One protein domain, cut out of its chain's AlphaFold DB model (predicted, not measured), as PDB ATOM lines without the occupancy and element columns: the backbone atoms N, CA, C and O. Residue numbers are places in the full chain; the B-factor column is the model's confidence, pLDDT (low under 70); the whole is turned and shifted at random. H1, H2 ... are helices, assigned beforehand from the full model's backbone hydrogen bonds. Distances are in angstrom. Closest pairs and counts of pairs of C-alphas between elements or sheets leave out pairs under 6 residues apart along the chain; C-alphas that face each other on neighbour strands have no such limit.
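What this domain is: This is residues 2 to 45 of the 102 residues of the protein "Membrane protein-like protein" of Candidatus Daviesbacteria bacterium GW2011_GWA1_42_6 (UniProt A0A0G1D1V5). Two helices make an open L: the longer one, H2, and the shorter one, H1, meet at a corner near Leu 14 and Ala 20, with a tight link round the corner. At the far end of H2, residues 38 to 45 form a tail with no named element. The printed part has 44 residues with two named helices, H1 then H2, and no named strand; the class is all helix. The whole is extended, with a radius of gyration of the C-alphas of 15.1 A, and flat, spanning 43 by 23 by 11 A.

Where its parts are: The longest helix is H2, residues 19 to 37, which measures 27.1 A from C-alpha 19 at (150.615, 84.599, 107.877) to C-alpha 37 at (142.237, 92.090, 83.260). Before it in the chain is H1, residues 3 to 15, 18.5 A long, with C-alpha 3 at (149.080, 104.297, 116.764).

How they stand to each other: H2 and H1 are close but not clearly touching, with 1 pair of C-alphas within 8 A. Their closest C-alphas are those of Leu 14 and Ala 20, 5.6 A apart. The lines of the two helices are about perpendicular, at 88 degrees, and their centres are 21.4 A apart. In H1 and H2 every O i to N i+4 pair is within hydrogen-bond range. Residues 2 to 10, of which 3 to 10 belong to H1, stand free, and so do residues 24 to 30 of H2 and residues 37 to 42.

The domain as a whole: The two C-alphas farthest apart are those of Gly 2 and Thr 39, 43.0 A. The printed part has no cut, and the link from H1 to H2, 3 residues, is tight. The mean pLDDT of the printed part is 77.0; it is 88 in H2 and 63 in H1. Residues 2 to 16 are under 70, where the model's confidence is low.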
ATOM      1  N   GLY A   2     151.195 104.839 121.179       64.44
ATOM      2  CA  GLY A   2     150.947 105.485 119.891       64.44
ATOM      3  C   GLY A   2     150.334 104.524 118.875       64.44
ATOM      4  O   GLY A   2     150.538 103.313 118.942       64.44
ATOM      5  N   PHE A   3     149.597 105.065 117.903       68.75
ATOM      6  CA  PHE A   3     149.080 104.297 116.764       68.75
ATOM      7  C   PHE A   3     150.211 103.540 116.038       68.75
ATOM      8  O   PHE A   3     150.028 102.399 115.621       68.75
ATOM      9  N   HIS A   4     151.411 104.128 116.003       65.25
ATOM     10  CA  HIS A   4     152.616 103.525 115.432       65.25
ATOM     11  C   HIS A   4     153.069 102.264 116.182       65.25
ATOM     12  O   HIS A   4     153.414 101.280 115.537       65.25
ATOM     13  N   ASP A   5     152.976 102.237 117.516       66.56
ATOM     14  CA  ASP A   5     153.363 101.068 118.319       66.56
ATOM     15  C   ASP A   5     152.409  99.894 118.083       66.56
ATOM     16  O   ASP A   5     152.822  98.741 118.015       66.56
ATOM     17  N   ARG A   6     151.112 100.175 117.908       65.06
ATOM     18  CA  ARG A   6     150.103  99.145 117.612       65.06
ATOM     19  C   ARG A   6     150.266  98.552 116.218       65.06
ATOM     20  O   ARG A   6     150.116  97.341 116.052       65.06
ATOM     21  N   VAL A   7     150.577  99.390 115.233       64.94
ATOM     22  CA  VAL A   7     150.868  98.946 113.867       64.94
ATOM     23  C   VAL A   7     152.163  98.132 113.863       64.94
ATOM     24  O   VAL A   7     152.155  97.006 113.376       64.94
ATOM     25  N   ALA A   8     153.223  98.618 114.514       61.09
ATOM     26  CA  ALA A   8     154.487  97.899 114.660       61.09
ATOM     27  C   ALA A   8     154.300  96.524 115.325       61.09
ATOM     28  O   ALA A   8     154.722  95.520 114.762       61.09
ATOM     29  N   LEU A   9     153.576  96.443 116.449       61.88
ATOM     30  CA  LEU A   9     153.283  95.175 117.133       61.88
ATOM     31  C   LEU A   9     152.454  94.204 116.274       61.88
ATOM     32  O   LEU A   9     152.625  92.986 116.378       61.88
ATOM     33  N   SER A  10     151.571  94.727 115.420       61.47
ATOM     34  CA  SER A  10     150.771  93.917 114.491       61.47
ATOM     35  C   SER A  10     151.629  93.375 113.345       61.47
ATOM     36  O   SER A  10     151.548  92.186 113.039       61.47
ATOM     37  N   PHE A  11     152.520  94.199 112.781       59.03
ATOM     38  CA  PHE A  11     153.504  93.777 111.780       59.03
ATOM     39  C   PHE A  11     154.497  92.751 112.341       59.03
ATOM     40  O   PHE A  11     154.748  91.735 111.697       59.03
ATOM     41  N   THR A  12     155.011  92.945 113.558       60.28
ATOM     42  CA  THR A  12     155.944  92.004 114.200       60.28
ATOM     43  C   THR A  12     155.315  90.624 114.421       60.28
ATOM     44  O   THR A  12     155.982  89.613 114.209       60.28
ATOM     45  N   LYS A  13     154.023  90.548 114.777       61.09
ATOM     46  CA  LYS A  13     153.306  89.261 114.864       61.09
ATOM     47  C   LYS A  13     153.093  88.614 113.497       61.09
ATOM     48  O   LYS A  13     153.205  87.394 113.394       61.09
ATOM     49  N   LEU A  14     152.811  89.415 112.469       56.94
ATOM     50  CA  LEU A  14     152.558  88.922 111.116       56.94
ATOM     51  C   LEU A  14     153.815  88.320 110.473       56.94
ATOM     52  O   LEU A  14     153.735  87.273 109.842       56.94
ATOM     53  N   ILE A  15     154.969  88.968 110.659       60.28
ATOM     54  CA  ILE A  15     156.241  88.588 110.025       60.28
ATOM     55  C   ILE A  15     156.807  87.283 110.614       60.28
ATOM     56  O   ILE A  15     157.432  86.508 109.897       60.28
ATOM     57  N   GLY A  16     156.564  87.005 111.898       57.91
ATOM     58  CA  GLY A  16     157.084  85.811 112.578       57.91
ATOM     59  C   GLY A  16     156.272  84.523 112.380       57.91
ATOM     60  O   GLY A  16     156.647  83.488 112.925       57.91
ATOM     61  N   THR A  17     155.152  84.560 111.655       72.19
ATOM     62  CA  THR A  17     154.247  83.408 111.473       72.19
ATOM     63  C   THR A  17     153.945  83.141 109.996       72.19
ATOM     64  O   THR A  17     154.166  83.990 109.135       72.19
ATOM     65  N   MET A  18     153.383  81.961 109.687       80.56
ATOM     66  CA  MET A  18     152.966  81.561 108.325       80.56
ATOM     67  C   MET A  18     152.030  82.575 107.633       80.56
ATOM     68  O   MET A  18     151.902  82.568 106.411       80.56
ATOM     69  N   TYR A  19     151.418  83.489 108.391       80.12
ATOM     70  CA  TYR A  19     150.615  84.599 107.877       80.12
ATOM     71  C   TYR A  19     151.370  85.530 106.916       80.12
ATOM     72  O   TYR A  19     150.754  86.035 105.974       80.12
ATOM     73  N   ALA A  20     152.684  85.721 107.080       80.88
ATOM     74  CA  ALA A  20     153.488  86.491 106.127       80.88
ATOM     75  C   ALA A  20     153.475  85.859 104.726       80.88
ATOM     76  O   ALA A  20     153.305  86.556 103.727       80.88
ATOM     77  N   VAL A  21     153.582  84.528 104.664       84.31
ATOM     78  CA  VAL A  21     153.561  83.768 103.408       84.31
ATOM     79  C   VAL A  21     152.196  83.892 102.739       84.31
ATOM     80  O   VAL A  21     152.125  84.216 101.556       84.31
ATOM     81  N   TYR A  22     151.108  83.709 103.491       85.81
ATOM     82  CA  TYR A  22     149.756  83.849 102.941       85.81
ATOM     83  C   TYR A  22     149.489  85.259 102.408       85.81
ATOM     84  O   TYR A  22     148.940  85.406 101.319       85.81
ATOM     85  N   THR A  23     149.924  86.292 103.133       86.50
ATOM     86  CA  THR A  23     149.761  87.689 102.703       86.50
ATOM     87  C   THR A  23     150.532  87.965 101.410       86.50
ATOM     88  O   THR A  23     149.990  88.583 100.497       86.50
ATOM     89  N   LEU A  24     151.766  87.459 101.295       87.44
ATOM     90  CA  LEU A  24     152.576  87.591 100.084       87.44
ATOM     91  C   LEU A  24     151.929  86.880  98.888       87.44
ATOM     92  O   LEU A  24     151.817  87.470  97.819       87.44
ATOM     93  N   VAL A  25     151.466  85.641  99.065       90.12
ATOM     94  CA  VAL A  25     150.801  84.876  97.995       90.12
ATOM     95  C   VAL A  25     149.529  85.579  97.525       90.12
ATOM     96  O   VAL A  25     149.316  85.702  96.321       90.12
ATOM     97  N   LEU A  26     148.710  86.087  98.451       92.19
ATOM     98  CA  LEU A  26     147.508  86.853  98.114       92.19
ATOM     99  C   LEU A  26     147.845  88.140  97.357       92.19
ATOM    100  O   LEU A  26     147.166  88.465  96.386       92.19
ATOM    101  N   PHE A  27     148.901  88.847  97.763       90.62
ATOM    102  CA  PHE A  27     149.367  90.041  97.064       90.62
ATOM    103  C   PHE A  27     149.822  89.726  95.632       90.62
ATOM    104  O   PHE A  27     149.384  90.390  94.695       90.62
ATOM    105  N   LEU A  28     150.639  88.684  95.443       91.44
ATOM    106  CA  LEU A  28     151.104  88.263  94.117       91.44
ATOM    107  C   LEU A  28     149.938  87.816  93.227       91.44
ATOM    108  O   LEU A  28     149.856  88.223  92.071       91.44
ATOM    109  N   ALA A  29     149.011  87.021  93.766       91.81
ATOM    110  CA  ALA A  29     147.816  86.596  93.044       91.81
ATOM    111  C   ALA A  29     146.932  87.790  92.655       91.81
ATOM    112  O   ALA A  29     146.487  87.875  91.513       91.81
ATOM    113  N   GLY A  30     146.727  88.738  93.572       92.31
ATOM    114  CA  GLY A  30     145.990  89.972  93.305       92.31
ATOM    115  C   GLY A  30     146.639  90.819  92.212       92.31
ATOM    116  O   GLY A  30     145.941  91.290  91.317       92.31
ATOM    117  N   TRP A  31     147.969  90.953  92.230       88.94
ATOM    118  CA  TRP A  31     148.719  91.664  91.191       88.94
ATOM    119  C   TRP A  31     148.567  91.002  89.819       88.94
ATOM    120  O   TRP A  31     148.255  91.677  88.840       88.94
ATOM    121  N   MET A  32     148.731  89.676  89.749       88.50
ATOM    122  CA  MET A  32     148.569  88.922  88.502       88.50
ATOM    123  C   MET A  32     147.148  89.049  87.942       88.50
ATOM    124  O   MET A  32     146.986  89.249  86.740       88.50
ATOM    125  N   LEU A  33     146.120  88.968  88.794       90.38
ATOM    126  CA  LEU A  33     144.726  89.138  88.377       90.38
ATOM    127  C   LEU A  33     144.456  90.555  87.868       90.38
ATOM    128  O   LEU A  33     143.849  90.706  86.812       90.38
ATOM    129  N   TRP A  34     144.942  91.578  88.578       87.25
ATOM    130  CA  TRP A  34     144.815  92.971  88.148       87.25
ATOM    131  C   TRP A  34     145.440  93.174  86.767       87.25
ATOM    132  O   TRP A  34     144.792  93.704  85.868       87.25
ATOM    133  N   GLN A  35     146.681  92.716  86.578       87.31
ATOM    134  CA  GLN A  35     147.385  92.879  85.307       87.31
ATOM    135  C   GLN A  35     146.805  92.053  84.162       87.31
ATOM    136  O   GLN A  35     146.919  92.447  83.008       87.31
ATOM    137  N   SER A  36     146.153  90.930  84.459       84.19
ATOM    138  CA  SER A  36     145.541  90.091  83.422       84.19
ATOM    139  C   SER A  36     144.230  90.663  82.876       84.19
ATOM    140  O   SER A  36     143.831  90.309  81.770       84.19
ATOM    141  N   VAL A  37     143.533  91.501  83.651       84.44
ATOM    142  CA  VAL A  37     142.237  92.090  83.260       84.44
ATOM    143  C   VAL A  37     142.411  93.454  82.585       84.44
ATOM    144  O   VAL A  37     141.531  93.887  81.841       84.44
ATOM    145  N   ASP A  38     143.536  94.131  82.814       83.12
ATOM    146  CA  ASP A  38     143.798  95.448  82.244       83.12
ATOM    147  C   ASP A  38     144.201  95.361  80.759       83.12
ATOM    148  O   ASP A  38     145.133  94.657  80.375       83.12
ATOM    149  N   THR A  39     143.508  96.114  79.904       72.62
ATOM    150  CA  THR A  39     143.813  96.215  78.467       72.62
ATOM    151  C   THR A  39     145.102  96.984  78.174       72.62
ATOM    152  O   THR A  39     145.688  96.787  77.113       72.62
ATOM    153  N   ASN A  40     145.560  97.834  79.102       79.44
ATOM    154  CA  ASN A  40     146.855  98.522  79.036       79.44
ATOM    155  C   ASN A  40     147.787  97.992  80.130       79.44
ATOM    156  O   ASN A  40     148.332  98.748  80.936       79.44
ATOM    157  N   ALA A  41     147.933  96.670  80.166       77.12
ATOM    158  CA  ALA A  41     148.740  95.980  81.150       77.12
ATOM    159  C   ALA A  41     150.181  96.535  81.217       77.12
ATOM    160  O   ALA A  41     150.939  96.456  80.251       77.12
ATOM    161  N   PHE A  42     150.565  97.093  82.371       78.38
ATOM    162  CA  PHE A  42     151.929  97.560  82.658       78.38
ATOM    163  C   PHE A  42     152.923  96.396  82.762       78.38
ATOM    164  O   PHE A  42     154.086  96.546  82.397       78.38
ATOM    165  N   ASP A  43     152.464  95.235  83.239       83.00
ATOM    166  CA  ASP A  43     153.267  94.014  83.359       83.00
ATOM    167  C   ASP A  43     152.500  92.828  82.748       83.00
ATOM    168  O   ASP A  43     151.899  92.040  83.481       83.00
ATOM    169  N   PRO A  44     152.448  92.715  81.404       81.06
ATOM    170  CA  PRO A  44     151.789  91.603  80.730       81.06
ATOM    171  C   PRO A  44     152.466  90.270  81.055       81.06
ATOM    172  O   PRO A  44     153.671  90.218  81.317       81.06
ATOM    173  N   TYR A  45     151.716  89.170  80.964       78.88
ATOM    174  CA  TYR A  45     152.283  87.822  81.060       78.88
ATOM    175  C   TYR A  45     153.472  87.688  80.085       78.88
ATOM    176  O   TYR A  45     153.293  87.950  78.892       78.88
TER     177      TYR A  45